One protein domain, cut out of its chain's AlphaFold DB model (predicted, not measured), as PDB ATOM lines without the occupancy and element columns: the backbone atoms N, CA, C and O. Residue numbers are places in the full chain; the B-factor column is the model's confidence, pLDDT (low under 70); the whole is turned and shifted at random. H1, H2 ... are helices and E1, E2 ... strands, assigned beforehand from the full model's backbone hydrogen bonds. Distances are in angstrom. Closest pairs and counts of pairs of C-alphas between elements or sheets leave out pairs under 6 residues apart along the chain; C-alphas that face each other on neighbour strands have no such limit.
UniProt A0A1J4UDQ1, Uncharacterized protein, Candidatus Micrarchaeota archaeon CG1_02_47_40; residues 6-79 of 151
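Overview. This is residues 6 to 79 of the 151 residues of an uncharacterized protein of Candidatus Micrarchaeota archaeon CG1_02_47_40 (UniProt A0A1J4UDQ1). Four parallel strands stand side by side as a twisted wall, with the helices over one face and the other face bare. H1, H2 and H4 form a bowed row, running the same way, with H1 by the E1 edge of the sheet, H4 toward the E4 edge and H2 between them, farther off the sheet; short H3 packs on the sheet near the ends of E3 and E4. The printed part has 74 residues, with four named helices and four named strands in the order E1 H1 E2 H2 E3 H3 H4 E4; the sheet's order is E1 E2 E3 E4. The class is mixed, helices and strands, and the whole is compact, with a radius of gyration of the C-alphas of 11.0 A and a rounded outline of 27 by 23 by 21 A.

Along the chain. Find C-alpha 6 at (-26.351, -14.719, -2.981), where E1, residues 6 to 8, begins. H1, residues 12 to 21, then runs 14.5 A from C-alpha 12 at (-37.248, -25.175, -1.373). Next come E2, residues 27 to 30, and H2, residues 36 to 45, 14.7 A long. E3, residues 50 to 54, spans 13.6 A, and H3, residues 55 to 60, follows it directly. H4, residues 63 to 71, spans 12.3 A, and E4, residues 75 to 79, spans 12.7 A and ends at C-alpha 79, (-29.113, -12.443, -16.904).

Arrangement. Look first across the sheet, where the edge strands are E1 and E4. E1 and E2 are parallel at 21 degrees, with N 8 and O 29 2.8 A apart, within hydrogen-bond range. E2 and E3 stand parallel at 22 degrees, with N 30 and O 52 at 2.8 A, and E3 and E4 at 30 degrees, with N 51 and O 75 at 2.8 A. Three strand-helix-strand units, each two parallel neighbour strands joined through helices, have right-handed crossovers: E1, H1, E2; E2, H2, E3; and E3, H3 H4, E4. H3 is on the sheet at a height of 8.6 A, only just over E3, with 3 of its C-alphas falling on that strand; on the local plane it runs slantwise to E3 at 38 degrees. H1 only grazes the sheet with residues 14 to 19, and H4 with residues 66 to 70. H2 is not on the sheet; it touches H1, the closest C-alphas being those of Glu 20 and Lys 45, 6.2 A apart, at a shallow tilt of 15 degrees. H2 and H4 are close but not clearly touching, with the C-alphas of Lys 36 and Val 65 closest at 7.4 A. In H1, H2 and H4 every O i to N i+4 pair is within hydrogen-bond range; in H3, 1 of 2 is.

Size, cuts and confidence. The two C-alphas farthest apart are those of Lys 11 and Lys 71, 28.1 A. The printed part has no cut, and the links between its named elements are tight. The mean pLDDT of the printed part is 91.7, and no printed residue is under 70.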
ATOM      1  N   VAL A   6     -26.044 -13.349  -3.396       92.38
ATOM      2  CA  VAL A   6     -26.351 -14.719  -2.981       92.38
ATOM      3  C   VAL A   6     -27.067 -15.444  -4.114       92.38
ATOM      4  O   VAL A   6     -28.040 -14.944  -4.688       92.38
ATOM      5  N   GLU A   7     -26.562 -16.622  -4.468       92.50
ATOM      6  CA  GLU A   7     -27.184 -17.488  -5.464       92.50
ATOM      7  C   GLU A   7     -28.187 -18.431  -4.804       92.50
ATOM      8  O   GLU A   7     -27.872 -19.122  -3.843       92.50
ATOM      9  N   LEU A   8     -29.401 -18.477  -5.349       91.56
ATOM     10  CA  LEU A   8     -30.480 -19.318  -4.848       91.56
ATOM     11  C   LEU A   8     -30.676 -20.512  -5.779       91.56
ATOM     12  O   LEU A   8     -31.263 -20.395  -6.865       91.56
ATOM     13  N   SER A   9     -30.177 -21.659  -5.335       91.12
ATOM     14  CA  SER A   9     -30.290 -22.966  -5.984       91.12
ATOM     15  C   SER A   9     -30.582 -24.050  -4.953       91.12
ATOM     16  O   SER A   9     -30.283 -23.861  -3.782       91.12
ATOM     17  N   GLY A  10     -31.126 -25.182  -5.402       91.31
ATOM     18  CA  GLY A  10     -31.398 -26.333  -4.540       91.31
ATOM     19  C   GLY A  10     -32.882 -26.538  -4.254       91.31
ATOM     20  O   GLY A  10     -33.750 -26.117  -5.032       91.31
ATOM     21  N   LYS A  11     -33.167 -27.238  -3.154       91.88
ATOM     22  CA  LYS A  11     -34.531 -27.517  -2.691       91.88
ATOM     23  C   LYS A  11     -35.158 -26.274  -2.066       91.88
ATOM     24  O   LYS A  11     -34.496 -25.320  -1.672       91.88
ATOM     25  N   ARG A  12     -36.487 -26.291  -1.948       88.81
ATOM     26  CA  ARG A  12     -37.248 -25.175  -1.373       88.81
ATOM     27  C   ARG A  12     -36.817 -24.845   0.061       88.81
ATOM     28  O   ARG A  12     -36.719 -23.666   0.372       88.81
ATOM     29  N   SER A  13     -36.579 -25.853   0.899       90.69
ATOM     30  CA  SER A  13     -36.130 -25.678   2.288       90.69
ATOM     31  C   SER A  13     -34.772 -24.979   2.362       90.69
ATOM     32  O   SER A  13     -34.648 -23.972   3.047       90.69
ATOM     33  N   GLU A  14     -33.802 -25.453   1.579       92.69
ATOM     34  CA  GLU A  14     -32.455 -24.876   1.477       92.69
ATOM     35  C   GLU A  14     -32.515 -23.401   1.066       92.69
ATOM     36  O   GLU A  14     -31.888 -22.547   1.677       92.69
ATOM     37  N   ILE A  15     -33.341 -23.074   0.071       92.19
ATOM     38  CA  ILE A  15     -33.491 -21.696  -0.406       92.19
ATOM     39  C   ILE A  15     -34.076 -20.778   0.669       92.19
ATOM     40  O   ILE A  15     -33.639 -19.636   0.773       92.19
ATOM     41  N   MET A  16     -35.067 -21.241   1.437       91.81
ATOM     42  CA  MET A  16     -35.626 -20.431   2.524       91.81
ATOM     43  C   MET A  16     -34.583 -20.194   3.620       91.81
ATOM     44  O   MET A  16     -34.426 -19.056   4.050       91.81
ATOM     45  N   HIS A  17     -33.814 -21.225   3.978       92.00
ATOM     46  CA  HIS A  17     -32.722 -21.114   4.946       92.00
ATOM     47  C   HIS A  17     -31.669 -20.090   4.502       92.00
ATOM     48  O   HIS A  17     -31.332 -19.175   5.246       92.00
ATOM     49  N   ILE A  18     -31.245 -20.151   3.234       91.88
ATOM     50  CA  ILE A  18     -30.279 -19.202   2.663       91.88
ATOM     51  C   ILE A  18     -30.784 -17.753   2.758       91.88
ATOM     52  O   ILE A  18     -29.994 -16.839   2.988       91.88
ATOM     53  N   ILE A  19     -32.084 -17.511   2.564       91.88
ATOM     54  CA  ILE A  19     -32.662 -16.163   2.689       91.88
ATOM     55  C   ILE A  19     -32.581 -15.671   4.133       91.88
ATOM     56  O   ILE A  19     -32.218 -14.517   4.359       91.88
ATOM     57  N   GLU A  20     -32.915 -16.533   5.090       91.12
ATOM     58  CA  GLU A  20     -32.930 -16.202   6.517       91.12
ATOM     59  C   GLU A  20     -31.524 -15.951   7.070       91.12
ATOM     60  O   GLU A  20     -31.333 -15.009   7.836       91.12
ATOM     61  N   GLU A  21     -30.523 -16.701   6.606       92.25
ATOM     62  CA  GLU A  21     -29.116 -16.517   6.988       92.25
ATOM     63  C   GLU A  21     -28.471 -15.261   6.380       92.25
ATOM     64  O   GLU A  21     -27.408 -14.827   6.820       92.25
ATOM     65  N   ASN A  22     -29.096 -14.645   5.369       91.88
ATOM     66  CA  ASN A  22     -28.516 -13.527   4.618       91.88
ATOM     67  C   ASN A  22     -29.376 -12.244   4.653       91.88
ATOM     68  O   ASN A  22     -29.664 -11.661   3.596       91.88
ATOM     69  N   PRO A  23     -29.735 -11.707   5.837       90.44
ATOM     70  CA  PRO A  23     -30.661 -10.575   5.953       90.44
ATOM     71  C   PRO A  23     -30.113  -9.266   5.355       90.44
ATOM     72  O   PRO A  23     -30.861  -8.402   4.890       90.44
ATOM     73  N   LEU A  24     -28.788  -9.103   5.324       90.25
ATOM     74  CA  LEU A  24     -28.127  -7.905   4.791       90.25
ATOM     75  C   LEU A  24     -27.860  -7.973   3.282       90.25
ATOM     76  O   LEU A  24     -27.386  -6.993   2.698       90.25
ATOM     77  N   CYS A  25     -28.151  -9.105   2.635       89.94
ATOM     78  CA  CYS A  25     -27.896  -9.265   1.215       89.94
ATOM     79  C   CYS A  25     -28.798  -8.338   0.386       89.94
ATOM     80  O   CYS A  25     -30.020  -8.298   0.534       89.94
ATOM     81  N   LYS A  26     -28.173  -7.576  -0.518       91.69
ATOM     82  CA  LYS A  26     -28.869  -6.631  -1.405       91.69
ATOM     83  C   LYS A  26     -29.182  -7.233  -2.771       91.69
ATOM     84  O   LYS A  26     -30.063  -6.713  -3.460       91.69
ATOM     85  N   THR A  27     -28.472  -8.291  -3.168       94.19
ATOM     86  CA  THR A  27     -28.557  -8.870  -4.511       94.19
ATOM     87  C   THR A  27     -28.777 -10.374  -4.453       94.19
ATOM     88  O   THR A  27     -27.894 -11.110  -4.032       94.19
ATOM     89  N   PHE A  28     -29.906 -10.848  -4.973       93.94
ATOM     90  CA  PHE A  28     -30.186 -12.280  -5.081       93.94
ATOM     91  C   PHE A  28     -30.219 -12.737  -6.538       93.94
ATOM     92  O   PHE A  28     -30.775 -12.055  -7.402       93.94
ATOM     93  N   ILE A  29     -29.643 -13.907  -6.814       93.81
ATOM     94  CA  ILE A  29     -29.632 -14.533  -8.139       93.81
ATOM     95  C   ILE A  29     -30.525 -15.774  -8.109       93.81
ATOM     96  O   ILE A  29     -30.182 -16.780  -7.496       93.81
ATOM     97  N   LEU A  30     -31.660 -15.729  -8.805       93.31
ATOM     98  CA  LEU A  30     -32.579 -16.859  -8.908       93.31
ATOM     99  C   LEU A  30     -32.122 -17.836  -9.991       93.31
ATOM    100  O   LEU A  30     -32.110 -17.495 -11.181       93.31
ATOM    101  N   LYS A  31     -31.816 -19.073  -9.587       90.75
ATOM    102  CA  LYS A  31     -31.570 -20.197 -10.508       90.75
ATOM    103  C   LYS A  31     -32.752 -21.159 -10.617       90.75
ATOM    104  O   LYS A  31     -32.799 -21.947 -11.558       90.75
ATOM    105  N   VAL A  32     -33.724 -21.064  -9.713       91.31
ATOM    106  CA  VAL A  32     -34.933 -21.901  -9.703       91.31
ATOM    107  C   VAL A  32     -36.208 -21.070  -9.835       91.31
ATOM    108  O   VAL A  32     -36.193 -19.852  -9.658       91.31
ATOM    109  N   LYS A  33     -37.329 -21.735 -10.144       91.12
ATOM    110  CA  LYS A  33     -38.653 -21.104 -10.185       91.12
ATOM    111  C   LYS A  33     -39.097 -20.727  -8.762       91.12
ATOM    112  O   LYS A  33     -39.310 -21.626  -7.948       91.12
ATOM    113  N   PRO A  34     -39.292 -19.435  -8.461       89.56
ATOM    114  CA  PRO A  34     -39.771 -19.009  -7.155       89.56
ATOM    115  C   PRO A  34     -41.281 -19.244  -7.020       89.56
ATOM    116  O   PRO A  34     -42.037 -19.207  -7.993       89.56
ATOM    117  N   SER A  35     -41.728 -19.450  -5.784       90.56
ATOM    118  CA  SER A  35     -43.153 -19.441  -5.429       90.56
ATOM    119  C   SER A  35     -43.589 -18.047  -4.958       90.56
ATOM    120  O   SER A  35     -42.752 -17.179  -4.734       90.56
ATOM    121  N   LYS A  36     -44.891 -17.802  -4.772       88.94
ATOM    122  CA  LYS A  36     -45.362 -16.508  -4.238       88.94
ATOM    123  C   LYS A  36     -44.835 -16.244  -2.820       88.94
ATOM    124  O   LYS A  36     -44.322 -15.163  -2.554       88.94
ATOM    125  N   SER A  37     -44.886 -17.251  -1.946       87.94
ATOM    126  CA  SER A  37     -44.405 -17.147  -0.561       87.94
ATOM    127  C   SER A  37     -42.908 -16.852  -0.473       87.94
ATOM    128  O   SER A  37     -42.477 -16.164   0.439       87.94
ATOM    129  N   PHE A  38     -42.117 -17.326  -1.441       91.56
ATOM    130  CA  PHE A  38     -40.689 -17.017  -1.520       91.56
ATOM    131  C   PHE A  38     -40.441 -15.501  -1.559       91.56
ATOM    132  O   PHE A  38     -39.569 -15.007  -0.855       91.56
ATOM    133  N   PHE A  39     -41.231 -14.746  -2.325       92.12
ATOM    134  CA  PHE A  39     -41.058 -13.294  -2.408       92.12
ATOM    135  C   PHE A  39     -41.481 -12.579  -1.131       92.12
ATOM    136  O   PHE A  39     -40.865 -11.581  -0.773       92.12
ATOM    137  N   ALA A  40     -42.497 -13.094  -0.435       90.94
ATOM    138  CA  ALA A  40     -42.910 -12.553   0.854       90.94
ATOM    139  C   ALA A  40     -41.793 -12.697   1.898       90.94
ATOM    140  O   ALA A  40     -41.463 -11.726   2.569       90.94
ATOM    141  N   VAL A  41     -41.165 -13.877   1.980       92.25
ATOM    142  CA  VAL A  41     -40.028 -14.124   2.887       92.25
ATOM    143  C   VAL A  41     -38.818 -13.287   2.481       92.25
ATOM    144  O   VAL A  41     -38.208 -12.637   3.321       92.25
ATOM    145  N   LEU A  42     -38.507 -13.230   1.185       92.81
ATOM    146  CA  LEU A  42     -37.387 -12.440   0.684       92.81
ATOM    147  C   LEU A  42     -37.525 -10.956   1.059       92.81
ATOM    148  O   LEU A  42     -36.564 -10.356   1.528       92.81
ATOM    149  N   LEU A  43     -38.708 -10.368   0.875       91.88
ATOM    150  CA  LEU A  43     -38.959  -8.961   1.198       91.88
ATOM    151  C   LEU A  43     -39.017  -8.693   2.707       91.88
ATOM    152  O   LEU A  43     -38.626  -7.611   3.129       91.88
ATOM    153  N   SER A  44     -39.499  -9.644   3.514       92.31
ATOM    154  CA  SER A  44     -39.642  -9.450   4.962       92.31
ATOM    155  C   SER A  44     -38.352  -9.698   5.737       92.31
ATOM    156  O   SER A  44     -38.120  -9.056   6.758       92.31
ATOM    157  N   LYS A  45     -37.505 -10.620   5.267       92.44
ATOM    158  CA  LYS A  45     -36.291 -11.044   5.974       92.44
ATOM    159  C   LYS A  45     -35.013 -10.405   5.444       92.44
ATOM    160  O   LYS A  45     -33.992 -10.488   6.116       92.44
ATOM    161  N   THR A  46     -35.040  -9.760   4.273       92.38
ATOM    162  CA  THR A  46     -33.815  -9.238   3.645       92.38
ATOM    163  C   THR A  46     -33.927  -7.793   3.182       92.38
ATOM    164  O   THR A  46     -35.002  -7.287   2.866       92.38
ATOM    165  N   LYS A  47     -32.775  -7.128   3.053       90.19
ATOM    166  CA  LYS A  47     -32.645  -5.792   2.445       90.19
ATOM    167  C   LYS A  47     -32.460  -5.857   0.926       90.19
ATOM    168  O   LYS A  47     -31.710  -5.055   0.357       90.19
ATOM    169  N   VAL A  48     -33.119  -6.804   0.256       93.81
ATOM    170  CA  VAL A  48     -32.983  -6.988  -1.191       93.81
ATOM    171  C   VAL A  48     -33.339  -5.704  -1.947       93.81
ATOM    172  O   VAL A  48     -34.372  -5.073  -1.730       93.81
ATOM    173  N   LYS A  49     -32.460  -5.301  -2.865       93.62
ATOM    174  CA  LYS A  49     -32.666  -4.180  -3.796       93.62
ATOM    175  C   LYS A  49     -32.518  -4.606  -5.246       93.62
ATOM    176  O   LYS A  49     -32.963  -3.892  -6.142       93.62
ATOM    177  N   LYS A  50     -31.914  -5.768  -5.493       95.12
ATOM    178  CA  LYS A  50     -31.660  -6.295  -6.827       95.12
ATOM    179  C   LYS A  50     -31.943  -7.791  -6.880       95.12
ATOM    180  O   LYS A  50     -31.465  -8.557  -6.049       95.12
ATOM    181  N   LEU A  51     -32.702  -8.205  -7.886       93.94
ATOM    182  CA  LEU A  51     -33.034  -9.598  -8.141       93.94
ATOM    183  C   LEU A  51     -32.689  -9.940  -9.590       93.94
ATOM    184  O   LEU A  51     -33.178  -9.316 -10.530       93.94
ATOM    185  N   ILE A  52     -31.805 -10.913  -9.766       94.25
ATOM    186  CA  ILE A  52     -31.259 -11.307 -11.061       94.25
ATOM    187  C   ILE A  52     -31.819 -12.677 -11.412       94.25
ATOM    188  O   ILE A  52     -31.729 -13.607 -10.617       94.25
ATOM    189  N   ALA A  53     -32.368 -12.837 -12.610       92.88
ATOM    190  CA  ALA A  53     -32.888 -14.126 -13.053       92.88
ATOM    191  C   ALA A  53     -32.762 -14.294 -14.569       92.88
ATOM    192  O   ALA A  53     -32.586 -13.333 -15.318       92.88
ATOM    193  N   THR A  54     -32.861 -15.532 -15.051       91.44
ATOM    194  CA  THR A  54     -32.935 -15.777 -16.496       91.44
ATOM    195  C   THR A  54     -34.299 -15.360 -17.046       91.44
ATOM    196  O   THR A  54     -35.308 -15.350 -16.337       91.44
ATOM    197  N   LYS A  55     -34.369 -15.078 -18.355       89.38
ATOM    198  CA  LYS A  55     -35.637 -14.742 -19.032       89.38
ATOM    199  C   LYS A  55     -36.709 -15.823 -18.836       89.38
ATOM    200  O   LYS A  55     -37.888 -15.497 -18.773       89.38
ATOM    201  N   GLY A  56     -36.303 -17.094 -18.753       88.75
ATOM    202  CA  GLY A  56     -37.209 -18.215 -18.499       88.75
ATOM    203  C   GLY A  56     -37.856 -18.123 -17.121       88.75
ATOM    204  O   GLY A  56     -39.078 -18.149 -17.031       88.75
ATOM    205  N   ILE A  57     -37.054 -17.920 -16.073       90.94
ATOM    206  CA  ILE A  57     -37.551 -17.796 -14.695       90.94
ATOM    207  C   ILE A  57     -38.447 -16.565 -14.558       90.94
ATOM    208  O   ILE A  57     -39.551 -16.676 -14.035       90.94
ATOM    209  N   LEU A  58     -38.042 -15.411 -15.095       90.69
ATOM    210  CA  LEU A  58     -38.840 -14.185 -14.985       90.69
ATOM    211  C   LEU A  58     -40.235 -14.309 -15.598       90.69
ATOM    212  O   LEU A  58     -41.186 -13.776 -15.042       90.69
ATOM    213  N   LYS A  59     -40.379 -15.055 -16.700       90.69
ATOM    214  CA  LYS A  59     -41.690 -15.334 -17.309       90.69
ATOM    215  C   LYS A  59     -42.613 -16.156 -16.411       90.69
ATOM    216  O   LYS A  59     -43.822 -16.106 -16.596       90.69
ATOM    217  N   THR A  60     -42.058 -16.936 -15.485       92.38
ATOM    218  CA  THR A  60     -42.855 -17.739 -14.546       92.38
ATOM    219  C   THR A  60     -43.372 -16.933 -13.358       92.38
ATOM    220  O   THR A  60     -44.251 -17.407 -12.644       92.38
ATOM    221  N   ILE A  61     -42.842 -15.725 -13.145       91.25
ATOM    222  CA  ILE A  61     -43.279 -14.823 -12.084       91.25
ATOM    223  C   ILE A  61     -44.492 -14.041 -12.599       91.25
ATOM    224  O   ILE A  61     -44.439 -13.426 -13.663       91.25
ATOM    225  N   GLY A  62     -45.589 -14.059 -11.841       89.38
ATOM    226  CA  GLY A  62     -46.798 -13.308 -12.183       89.38
ATOM    227  C   GLY A  62     -46.549 -11.796 -12.242       89.38
ATOM    228  O   GLY A  62     -45.710 -11.263 -11.510       89.38
ATOM    229  N   LYS A  63     -47.307 -11.093 -13.091       91.25
ATOM    230  CA  LYS A  63     -47.199  -9.632 -13.261       91.25
ATOM    231  C   LYS A  63     -47.414  -8.883 -11.943       91.25
ATOM    232  O   LYS A  63     -46.672  -7.947 -11.661       91.25
ATOM    233  N   ASP A  64     -48.352  -9.345 -11.118       91.56
ATOM    234  CA  ASP A  64     -48.676  -8.725  -9.826       91.56
ATOM    235  C   ASP A  64     -47.493  -8.790  -8.860       91.56
ATOM    236  O   ASP A  64     -47.162  -7.809  -8.200       91.56
ATOM    237  N   VAL A  65     -46.783  -9.921  -8.849       92.38
ATOM    238  CA  VAL A  65     -45.588 -10.115  -8.022       92.38
ATOM    239  C   VAL A  65     -44.452  -9.213  -8.502       92.38
ATOM    240  O   VAL A  65     -43.801  -8.559  -7.694       92.38
ATOM    241  N   LEU A  66     -44.228  -9.120  -9.817       91.81
ATOM    242  CA  LEU A  66     -43.230  -8.201 -10.374       91.81
ATOM    243  C   LEU A  66     -43.565  -6.737 -10.065       91.81
ATOM    244  O   LEU A  66     -42.664  -5.953  -9.770       91.81
ATOM    245  N   SER A  67     -44.846  -6.370 -10.119       92.12
ATOM    246  CA  SER A  67     -45.325  -5.039  -9.742       92.12
ATOM    247  C   SER A  67     -45.060  -4.760  -8.261       92.12
ATOM    248  O   SER A  67     -44.463  -3.737  -7.927       92.12
ATOM    249  N   ALA A  68     -45.394  -5.703  -7.376       92.56
ATOM    250  CA  ALA A  68     -45.132  -5.598  -5.943       92.56
ATOM    251  C   ALA A  68     -43.632  -5.450  -5.634       92.56
ATOM    252  O   ALA A  68     -43.251  -4.587  -4.845       92.56
ATOM    253  N   LEU A  69     -42.767  -6.222  -6.297       93.06
ATOM    254  CA  LEU A  69     -41.312  -6.099  -6.153       93.06
ATOM    255  C   LEU A  69     -40.814  -4.703  -6.543       93.06
ATOM    256  O   LEU A  69     -40.018  -4.106  -5.820       93.06
ATOM    257  N   ARG A  70     -41.317  -4.150  -7.653       92.69
ATOM    258  CA  ARG A  70     -40.958  -2.795  -8.102       92.69
ATOM    259  C   ARG A  70     -41.439  -1.719  -7.131       92.69
ATOM    260  O   ARG A  70     -40.669  -0.810  -6.840       92.69
ATOM    261  N   LYS A  71     -42.659  -1.845  -6.597       92.94
ATOM    262  CA  LYS A  71     -43.197  -0.935  -5.565       92.94
ATOM    263  C   LYS A  71     -42.336  -0.926  -4.298       92.94
ATOM    264  O   LYS A  71     -42.137   0.125  -3.711       92.94
ATOM    265  N   ASN A  72     -41.755  -2.070  -3.935       90.94
ATOM    266  CA  ASN A  72     -40.814  -2.195  -2.814       90.94
ATOM    267  C   ASN A  72     -39.369  -1.762  -3.161       90.94
ATOM    268  O   ASN A  72     -38.443  -1.951  -2.370       90.94
ATOM    269  N   GLY A  73     -39.140  -1.190  -4.350       91.88
ATOM    270  CA  GLY A  73     -37.830  -0.696  -4.776       91.88
ATOM    271  C   GLY A  73     -36.838  -1.786  -5.195       91.88
ATOM    272  O   GLY A  73     -35.632  -1.533  -5.220       91.88
ATOM    273  N   VAL A  74     -37.313  -2.993  -5.527       94.25
ATOM    274  CA  VAL A  74     -36.464  -4.086  -6.020       94.25
ATOM    275  C   VAL A  74     -36.317  -3.994  -7.538       94.25
ATOM    276  O   VAL A  74     -37.286  -4.099  -8.296       94.25
ATOM    277  N   ARG A  75     -35.076  -3.845  -8.005       93.69
ATOM    278  CA  ARG A  75     -34.722  -3.874  -9.427       93.69
ATOM    279  C   ARG A  75     -34.616  -5.316  -9.908       93.69
ATOM    280  O   ARG A  75     -33.882  -6.109  -9.328       93.69
ATOM    281  N   VAL A  76     -35.322  -5.646 -10.985       92.44
ATOM    282  CA  VAL A  76     -35.309  -6.989 -11.579       92.44
ATOM    283  C   VAL A  76     -34.504  -6.967 -12.873       92.44
ATOM    284  O   VAL A  76     -34.898  -6.306 -13.832       92.44
ATOM    285  N   GLU A  77     -33.392  -7.698 -12.910       92.56
ATOM    286  CA  GLU A  77     -32.488  -7.757 -14.062       92.56
ATOM    287  C   GLU A  77     -32.465  -9.142 -14.711       92.56
ATOM    288  O   GLU A  77     -32.495 -10.185 -14.052       92.56
ATOM    289  N   VAL A  78     -32.386  -9.149 -16.044       91.12
ATOM    290  CA  VAL A  78     -32.329 -10.378 -16.836       91.12
ATOM    291  C   VAL A  78     -30.868 -10.742 -17.080       91.12
ATOM    292  O   VAL A  78     -30.181 -10.075 -17.854       91.12
ATOM    293  N   ARG A  79     -30.401 -11.856 -16.512       87.94
ATOM    294  CA  ARG A  79     -29.113 -12.443 -16.904       87.94
ATOM    295  C   ARG A  79     -29.310 -13.267 -18.173       87.94
ATOM    296  O   ARG A  79     -30.166 -14.157 -18.227       87.94
TER     297      ARG A  79